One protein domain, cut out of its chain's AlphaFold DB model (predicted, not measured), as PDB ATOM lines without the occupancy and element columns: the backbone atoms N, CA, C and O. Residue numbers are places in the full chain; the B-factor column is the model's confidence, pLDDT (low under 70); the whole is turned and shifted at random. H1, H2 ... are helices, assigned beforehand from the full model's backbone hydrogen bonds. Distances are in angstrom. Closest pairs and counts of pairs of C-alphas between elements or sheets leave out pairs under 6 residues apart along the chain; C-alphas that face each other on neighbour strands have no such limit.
ATOM      1  N   GLU A  33     103.222 113.310 154.576       77.81
ATOM      2  CA  GLU A  33     104.186 114.181 153.901       77.81
ATOM      3  C   GLU A  33     103.967 114.235 152.391       77.81
ATOM      4  O   GLU A  33     104.002 115.317 151.804       77.81
ATOM      5  N   GLN A  34     103.712 113.087 151.758       79.50
ATOM      6  CA  GLN A  34     103.400 113.030 150.331       79.50
ATOM      7  C   GLN A  34     102.091 113.762 150.034       79.50
ATOM      8  O   GLN A  34     102.029 114.522 149.070       79.50
ATOM      9  N   GLN A  35     101.086 113.605 150.898       85.50
ATOM     10  CA  GLN A  35      99.811 114.304 150.765       85.50
ATOM     11  C   GLN A  35      99.994 115.823 150.869       85.50
ATOM     12  O   GLN A  35      99.576 116.548 149.975       85.50
ATOM     13  N   LYS A  36     100.735 116.308 151.876       82.69
ATOM     14  CA  LYS A  36     101.059 117.739 152.013       82.69
ATOM     15  C   LYS A  36     101.793 118.295 150.792       82.69
ATOM     16  O   LYS A  36     101.516 119.415 150.371       82.69
ATOM     17  N   LYS A  37     102.741 117.539 150.225       80.44
ATOM     18  CA  LYS A  37     103.455 117.946 149.004       80.44
ATOM     19  C   LYS A  37     102.493 118.080 147.826       80.44
ATOM     20  O   LYS A  37     102.539 119.086 147.125       80.44
ATOM     21  N   GLN A  38     101.607 117.108 147.643       81.56
ATOM     22  CA  GLN A  38     100.600 117.147 146.590       81.56
ATOM     23  C   GLN A  38      99.627 118.319 146.776       81.56
ATOM     24  O   GLN A  38      99.401 119.069 145.829       81.56
ATOM     25  N   ASP A  39      99.129 118.541 147.993       83.94
ATOM     26  CA  ASP A  39      98.245 119.665 148.323       83.94
ATOM     27  C   ASP A  39      98.917 121.014 148.028       83.94
ATOM     28  O   ASP A  39      98.298 121.916 147.457       83.94
ATOM     29  N   ASN A  40     100.207 121.145 148.357       82.25
ATOM     30  CA  ASN A  40     100.996 122.341 148.058       82.25
ATOM     31  C   ASN A  40     101.146 122.574 146.548       82.25
ATOM     32  O   ASN A  40     101.003 123.714 146.102       82.25
ATOM     33  N   ILE A  41     101.392 121.517 145.769       80.81
ATOM     34  CA  ILE A  41     101.499 121.581 144.303       80.81
ATOM     35  C   ILE A  41     100.151 121.978 143.690       80.81
ATOM     36  O   ILE A  41     100.088 122.888 142.866       80.81
ATOM     37  N   ILE A  42      99.053 121.367 144.136       85.31
ATOM     38  CA  ILE A  42      97.700 121.702 143.671       85.31
ATOM     39  C   ILE A  42      97.368 123.162 143.998       85.31
ATOM     40  O   ILE A  42      96.870 123.896 143.144       85.31
ATOM     41  N   ALA A  43      97.679 123.614 145.214       81.94
ATOM     42  CA  ALA A  43      97.483 125.004 145.615       81.94
ATOM     43  C   ALA A  43      98.374 125.981 144.828       81.94
ATOM     44  O   ALA A  43      97.996 127.135 144.639       81.94
ATOM     45  N   GLN A  44      99.563 125.561 144.390       78.75
ATOM     46  CA  GLN A  44     100.435 126.365 143.534       78.75
ATOM     47  C   GLN A  44      99.881 126.457 142.109       78.75
ATOM     48  O   GLN A  44      99.803 127.555 141.564       78.75
ATOM     49  N   ASN A  45      99.406 125.349 141.545       82.81
ATOM     50  CA  ASN A  45      98.796 125.321 140.214       82.81
ATOM     51  C   ASN A  45      97.522 126.175 140.159       82.81
ATOM     52  O   ASN A  45      97.377 126.996 139.260       82.81
ATOM     53  N   LYS A  46      96.655 126.097 141.179       83.19
ATOM     54  CA  LYS A  46      95.470 126.975 141.302       83.19
ATOM     55  C   LYS A  46      95.830 128.462 141.362       83.19
ATOM     56  O   LYS A  46      95.097 129.306 140.845       83.19
ATOM     57  N   ARG A  47      96.968 128.796 141.983       75.62
ATOM     58  CA  ARG A  47      97.503 130.165 142.006       75.62
ATOM     59  C   ARG A  47      97.991 130.604 140.627       75.62
ATOM     60  O   ARG A  47      97.633 131.705 140.213       75.62
ATOM     61  N   LEU A  48      98.756 129.758 139.935       76.38
ATOM     62  CA  LEU A  48      99.293 130.027 138.594       76.38
ATOM     63  C   LEU A  48      98.184 130.169 137.544       76.38
ATOM     64  O   LEU A  48      98.230 131.088 136.733       76.38
ATOM     65  N   ASN A  49      97.150 129.333 137.623       84.06
ATOM     66  CA  ASN A  49      96.001 129.362 136.715       84.06
ATOM     67  C   ASN A  49      95.033 130.522 136.989       84.06
ATOM     68  O   ASN A  49      94.064 130.714 136.262       84.06
ATOM     69  N   GLY A  50      95.244 131.292 138.057       78.00
ATOM     70  CA  GLY A  50      94.391 132.433 138.370       78.00
ATOM     71  C   GLY A  50      93.006 132.073 138.934       78.00
ATOM     72  O   GLY A  50      92.260 132.992 139.272       78.00
ATOM     73  N   GLU A  51      92.698 130.789 139.130       81.31
ATOM     74  CA  GLU A  51      91.386 130.251 139.545       81.31
ATOM     75  C   GLU A  51      90.961 130.637 140.977       81.31
ATOM     76  O   GLU A  51      89.807 130.469 141.374       81.31
ATOM     77  N   GLU A  52      91.872 131.178 141.788       77.50
ATOM     78  CA  GLU A  52      91.535 131.643 143.133       77.50
ATOM     79  C   GLU A  52      90.748 132.966 143.127       77.50
ATOM     80  O   GLU A  52      91.174 133.977 142.575       77.50
ATOM     81  N   SER A  53      89.630 133.016 143.856       81.69
ATOM     82  CA  SER A  53      88.922 134.275 144.127       81.69
ATOM     83  C   SER A  53      89.811 135.278 144.882       81.69
ATOM     84  O   SER A  53      90.534 134.912 145.814       81.69
ATOM     85  N   ASN A  54      89.679 136.576 144.583       75.69
ATOM     86  CA  ASN A  54      90.352 137.666 145.315       75.69
ATOM     87  C   ASN A  54      90.067 137.635 146.832       75.69
ATOM     88  O   ASN A  54      90.910 138.026 147.648       75.69
ATOM     89  N   ARG A  55      88.900 137.112 147.236       77.25
ATOM     90  CA  ARG A  55      88.559 136.897 148.651       77.25
ATOM     91  C   ARG A  55      89.384 135.766 149.271       77.25
ATOM     92  O   ARG A  55      89.831 135.902 150.403       77.25
ATOM     93  N   SER A  56      89.629 134.687 148.528       78.88
ATOM     94  CA  SER A  56      90.479 133.575 148.976       78.88
ATOM     95  C   SER A  56      91.936 134.024 149.128       78.88
ATOM     96  O   SER A  56      92.552 133.830 150.178       78.88
ATOM     97  N   ARG A  57      92.452 134.763 148.136       74.69
ATOM     98  CA  ARG A  57      93.818 135.315 148.148       74.69
ATOM     99  C   ARG A  57      94.070 136.246 149.332       74.69
ATOM    100  O   ARG A  57      95.096 136.135 149.999       74.69
ATOM    101  N   SER A  58      93.137 137.154 149.620       80.94
ATOM    102  CA  SER A  58      93.268 138.100 150.739       80.94
ATOM    103  C   SER A  58      93.176 137.418 152.109       80.94
ATOM    104  O   SER A  58      93.939 137.769 153.011       80.94
ATOM    105  N   GLN A  59      92.307 136.412 152.262       83.88
ATOM    106  CA  GLN A  59      92.237 135.600 153.483       83.88
ATOM    107  C   GLN A  59      93.514 134.782 153.694       83.88
ATOM    108  O   GLN A  59      94.044 134.768 154.805       83.88
ATOM    109  N   SER A  60      94.054 134.181 152.630       83.38
ATOM    110  CA  SER A  60      95.312 133.425 152.666       83.38
ATOM    111  C   SER A  60      96.487 134.293 153.139       83.38
ATOM    112  O   SER A  60      97.154 133.955 154.119       83.38
ATOM    113  N   ARG A  61      96.667 135.482 152.544       82.38
ATOM    114  CA  ARG A  61      97.701 136.453 152.958       82.38
ATOM    115  C   ARG A  61      97.534 136.899 154.412       82.38
ATOM    116  O   ARG A  61      98.499 136.938 155.172       82.38
ATOM    117  N   ARG A  62      96.301 137.188 154.846       86.62
ATOM    118  CA  ARG A  62      96.022 137.585 156.238       86.62
ATOM    119  C   ARG A  62      96.330 136.460 157.229       86.62
ATOM    120  O   ARG A  62      96.987 136.708 158.238       86.62
ATOM    121  N   ALA A  63      95.869 135.241 156.950       87.12
ATOM    122  CA  ALA A  63      96.134 134.071 157.786       87.12
ATOM    123  C   ALA A  63      97.639 133.801 157.902       87.12
ATOM    124  O   ALA A  63      98.146 133.485 158.978       87.12
ATOM    125  N   ARG A  64      98.360 133.999 156.802       82.38
ATOM    126  CA  ARG A  64      99.805 133.867 156.757       82.38
ATOM    127  C   ARG A  64     100.537 134.916 157.584       82.38
ATOM    128  O   ARG A  64     101.366 134.543 158.406       82.38
ATOM    129  N   ARG A  65     100.204 136.199 157.428       87.00
ATOM    130  CA  ARG A  65     100.775 137.274 158.261       87.00
ATOM    131  C   ARG A  65     100.565 136.998 159.741       87.00
ATOM    132  O   ARG A  65     101.500 137.141 160.515       87.00
ATOM    133  N   LYS A  66      99.373 136.522 160.114       90.00
ATOM    134  CA  LYS A  66      99.068 136.127 161.494       90.00
ATOM    135  C   LYS A  66      99.978 134.992 161.980       90.00
ATOM    136  O   LYS A  66     100.476 135.066 163.096       90.00
ATOM    137  N   ARG A  67     100.228 133.977 161.147       87.56
ATOM    138  CA  ARG A  67     101.144 132.870 161.473       87.56
ATOM    139  C   ARG A  67     102.588 133.350 161.635       87.56
ATOM    140  O   ARG A  67     103.238 132.979 162.603       87.56
ATOM    141  N   ILE A  68     103.081 134.172 160.711       84.56
ATOM    142  CA  ILE A  68     104.448 134.714 160.761       84.56
ATOM    143  C   ILE A  68     104.622 135.596 161.999       84.56
ATOM    144  O   ILE A  68     105.623 135.476 162.693       84.56
ATOM    145  N   GLN A  69     103.628 136.426 162.308       87.56
ATOM    146  CA  GLN A  69     103.625 137.262 163.504       87.56
ATOM    147  C   GLN A  69     103.683 136.419 164.786       87.56
ATOM    148  O   GLN A  69     104.512 136.688 165.645       87.56
ATOM    149  N   GLN A  70     102.882 135.353 164.879       89.75
ATOM    150  CA  GLN A  70     102.964 134.407 165.999       89.75
ATOM    151  C   GLN A  70     104.353 133.770 166.099       89.75
ATOM    152  O   GLN A  70     104.942 133.762 167.167       89.75
ATOM    153  N   MET A  71     104.932 133.328 164.980       83.25
ATOM    154  CA  MET A  71     106.283 132.755 164.964       83.25
ATOM    155  C   MET A  71     107.375 133.768 165.360       83.25
ATOM    156  O   MET A  71     108.388 133.378 165.936       83.25
ATOM    157  N   GLN A  72     107.193 135.059 165.072       85.06
ATOM    158  CA  GLN A  72     108.074 136.126 165.564       85.06
ATOM    159  C   GLN A  72     107.915 136.353 167.072       85.06
ATOM    160  O   GLN A  72     108.901 136.604 167.763       85.06
ATOM    161  N   ASP A  73     106.687 136.278 167.586       86.31
ATOM    162  CA  ASP A  73     106.404 136.410 169.016       86.31
ATOM    163  C   ASP A  73     106.912 135.204 169.816       86.31
ATOM    164  O   ASP A  73     107.491 135.389 170.885       86.31
ATOM    165  N   ASP A  74     106.820 134.003 169.243       87.56
ATOM    166  CA  ASP A  74     107.369 132.754 169.780       87.56
ATOM    167  C   ASP A  74     108.909 132.679 169.672       87.56
ATOM    168  O   ASP A  74     109.523 131.704 170.104       87.56
ATOM    169  N   GLY A  75     109.559 133.686 169.071       80.81
ATOM    170  CA  GLY A  75     111.016 133.762 168.933       80.81
ATOM    171  C   GLY A  75     111.616 132.841 167.864       80.81
ATOM    172  O   GLY A  75     112.835 132.676 167.815       80.81
ATOM    173  N   LYS A  76     110.796 132.252 166.981       83.06
ATOM    174  CA  LYS A  76     111.271 131.440 165.845       83.06
ATOM    175  C   LYS A  76     111.980 132.291 164.789       83.06
ATOM    176  O   LYS A  76     112.899 131.802 164.137       83.06
ATOM    177  N   PHE A  77     111.557 133.545 164.631       77.81
ATOM    178  CA  PHE A  77     112.190 134.530 163.755       77.81
ATOM    179  C   PHE A  77     112.555 135.787 164.538       77.81
ATOM    180  O   PHE A  77     111.823 136.202 165.437       77.81
ATOM    181  N   MET A  78     113.657 136.433 164.156       79.25
ATOM    182  CA  MET A  78     114.009 137.743 164.698       79.25
ATOM    183  C   MET A  78     112.961 138.780 164.282       79.25
ATOM    184  O   MET A  78     112.552 138.842 163.120       79.25
ATOM    185  N   LYS A  79     112.566 139.647 165.221       79.44
ATOM    186  CA  LYS A  79     111.597 140.737 164.998       79.44
ATOM    187  C   LYS A  79     112.121 141.860 164.086       79.44
ATOM    188  O   LYS A  79     111.449 142.866 163.897       79.44
ATOM    189  N   THR A  80     113.324 141.701 163.540       76.19
ATOM    190  CA  THR A  80     114.017 142.678 162.694       76.19
ATOM    191  C   THR A  80     113.594 142.609 161.229       76.19
ATOM    192  O   THR A  80     113.777 143.579 160.502       76.19
ATOM    193  N   ASN A  81     113.018 141.488 160.783       74.25
ATOM    194  CA  ASN A  81     112.595 141.325 159.396       74.25
ATOM    195  C   ASN A  81     111.175 141.863 159.196       74.25
ATOM    196  O   ASN A  81     110.266 141.580 159.984       74.25
ATOM    197  N   SER A  82     110.963 142.609 158.111       79.25
ATOM    198  CA  SER A  82     109.634 143.097 157.754       79.25
ATOM    199  C   SER A  82     108.702 141.911 157.442       79.25
ATOM    200  O   SER A  82     109.063 140.971 156.733       79.25
ATOM    201  N   LEU A  83     107.476 141.940 157.980       78.69
ATOM    202  CA  LEU A  83     106.436 140.938 157.699       78.69
ATOM    203  C   LEU A  83     106.219 140.651 156.196       78.69
ATOM    204  O   LEU A  83     106.037 139.478 155.877       78.69
ATOM    205  N   PRO A  84     106.232 141.639 155.271       74.44
ATOM    206  CA  PRO A  84     106.114 141.353 153.840       74.44
ATOM    207  C   PRO A  84     107.294 140.547 153.279       74.44
ATOM    208  O   PRO A  84     107.058 139.621 152.510       74.44
ATOM    209  N   ALA A  85     108.533 140.805 153.711       70.44
ATOM    210  CA  ALA A  85     109.691 140.029 153.255       70.44
ATOM    211  C   ALA A  85     109.614 138.561 153.714       70.44
ATOM    212  O   ALA A  85     109.892 137.639 152.952       70.44
ATOM    213  N   LEU A  86     109.155 138.325 154.947       72.38
ATOM    214  CA  LEU A  86     108.903 136.971 155.455       72.38
ATOM    215  C   LEU A  86     107.713 136.300 154.762       72.38
ATOM    216  O   LEU A  86     107.708 135.086 154.567       72.38
ATOM    217  N   GLU A  87     106.697 137.083 154.393       76.06
ATOM    218  CA  GLU A  87     105.574 136.609 153.592       76.06
ATOM    219  C   GLU A  87     106.068 136.134 152.222       76.06
ATOM    220  O   GLU A  87     105.656 135.069 151.786       76.06
ATOM    221  N   GLU A  88     106.970 136.846 151.555       71.12
ATOM    222  CA  GLU A  88     107.532 136.431 150.262       71.12
ATOM    223  C   GLU A  88     108.440 135.200 150.386       71.12
ATOM    224  O   GLU A  88     108.262 134.228 149.647       71.12
ATOM    225  N   ALA A  89     109.325 135.170 151.383       70.19
ATOM    226  CA  ALA A  89     110.203 134.028 151.638       70.19
ATOM    227  C   ALA A  89     109.412 132.749 151.961       70.19
ATOM    228  O   ALA A  89     109.690 131.673 151.432       70.19
ATOM    229  N   ASP A  90     108.364 132.843 152.780       74.94
ATOM    230  CA  ASP A  90     107.481 131.703 153.035       74.94
ATOM    231  C   ASP A  90     106.717 131.327 151.748       74.94
ATOM    232  O   ASP A  90     106.349 130.168 151.551       74.94
ATOM    233  N   ALA A  91     106.393 132.284 150.857       68.94
ATOM    234  CA  ALA A  91     105.668 132.010 149.597       68.94
ATOM    235  C   ALA A  91     106.494 131.113 148.687       68.94
ATOM    236  O   ALA A  91     105.957 130.196 148.066       68.94
ATOM    237  N   ASN A  92     107.792 131.386 148.692       69.88
ATOM    238  CA  ASN A  92     108.804 130.707 147.912       69.88
ATOM    239  C   ASN A  92     109.347 129.454 148.616       69.88
ATOM    240  O   ASN A  92     110.264 128.830 148.099       69.88
ATOM    241  N   GLN A  93     108.794 129.077 149.779       65.31
ATOM    242  CA  GLN A  93     109.291 127.994 150.644       65.31
ATOM    243  C   GLN A  93     110.731 128.214 151.158       65.31
ATOM    244  O   GLN A  93     111.281 127.363 151.851       65.31
ATOM    245  N   GLU A  94     111.316 129.383 150.905       61.97
ATOM    246  CA  GLU A  94     112.655 129.792 151.333       61.97
ATOM    247  C   GLU A  94     112.739 129.920 152.860       61.97
ATOM    248  O   GLU A  94     113.748 129.578 153.469       61.97
ATOM    249  N   LEU A  95     111.628 130.281 153.511       61.75
ATOM    250  CA  LEU A  95     111.554 130.351 154.973       61.75
ATOM    251  C   LEU A  95     111.804 128.994 155.660       61.75
ATOM    252  O   LEU A  95     112.267 128.959 156.798       61.75
ATOM    253  N   GLN A  96     111.500 127.875 154.991       63.34
ATOM    254  CA  GLN A  96     111.803 126.537 155.513       63.34
ATOM    255  C   GLN A  96     113.272 126.153 155.318       63.34
ATOM    256  O   GLN A  96     113.799 125.389 156.124       63.34
ATOM    257  N   ALA A  97     113.928 126.707 154.295       61.59
ATOM    258  CA  ALA A  97     115.361 126.547 154.068       61.59
ATOM    259  C   ALA A  97     116.197 127.366 155.070       61.59
ATOM    260  O   ALA A  97     117.288 126.950 155.437       61.59
ATOM    261  N   MET A  98     115.662 128.466 155.617       56.91
ATOM    262  CA  MET A  98     116.298 129.259 156.687       56.91
ATOM    263  C   MET A  98     116.250 128.588 158.080       56.91
ATOM    264  O   MET A  98     116.063 129.251 159.105       56.91
ATOM    265  N   GLY A  99     116.372 127.261 158.142       62.09
ATOM    266  CA  GLY A  99     116.527 126.532 159.399       62.09
ATOM    267  C   GLY A  99     117.803 126.949 160.147       62.09
ATOM    268  O   GLY A  99     118.738 127.467 159.536       62.09
ATOM    269  N   PRO A 100     117.862 126.753 161.479       57.34
ATOM    270  CA  PRO A 100     119.058 127.068 162.254       57.34
ATOM    271  C   PRO A 100     120.252 126.292 161.697       57.34
ATOM    272  O   PRO A 100     120.113 125.112 161.378       57.34
TER     273      PRO A 100
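What this domain is: This is residues 33 to 100 of the 244 residues of an uncharacterized protein of Hortaea werneckii (UniProt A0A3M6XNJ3). H1 and the longest helix, H2, make an open V, with residues 33 to 42 of H1 sticking out as a free arm. The chain then folds back, H3 crosses H2 beside residues 61 to 69, and short H4 follows. The printed part has 68 residues and four named helices, H1 to H4 in order, with no named strand: all helix. It is only just loose, close to compact, with a radius of gyration of the C-alphas of 13.2 A and spans of 34 by 28 by 16 A.

How they stand to each other: H1, residues 33 to 48, is apart from H2, residues 54 to 73, H3, residues 83 to 91, and H4, residues 94 to 97. H2 touches H3 with residues 61 to 69 alone; their closest C-alphas, of Arg 65 and Glu 87, are 6.7 A apart. Their lines are only just about perpendicular, at 71 degrees. H3 and H4 only just touch, with 3 pairs of C-alphas within 8 A, and only at the corner; the closest C-alphas, of Ala 89 and Leu 95, are 5.1 A apart. H2 and H4 are apart. In H1, H2 and H3 every O i to N i+4 pair is within hydrogen-bond range; H4 is too short for one.

Where its parts are: H1 begins at C-alpha 33 (104.186, 114.181, 153.901) and measures 22.6 A, H2 28.7 A, H3 12.1 A. H4 ends at C-alpha 97 (115.361, 126.547, 154.068).

The domain as a whole: The C-alphas farthest apart, of Glu 51 and Pro 100, are 35.9 A apart. The printed part has no cut and no long link. Residues 91 to 100 have pLDDT under 70.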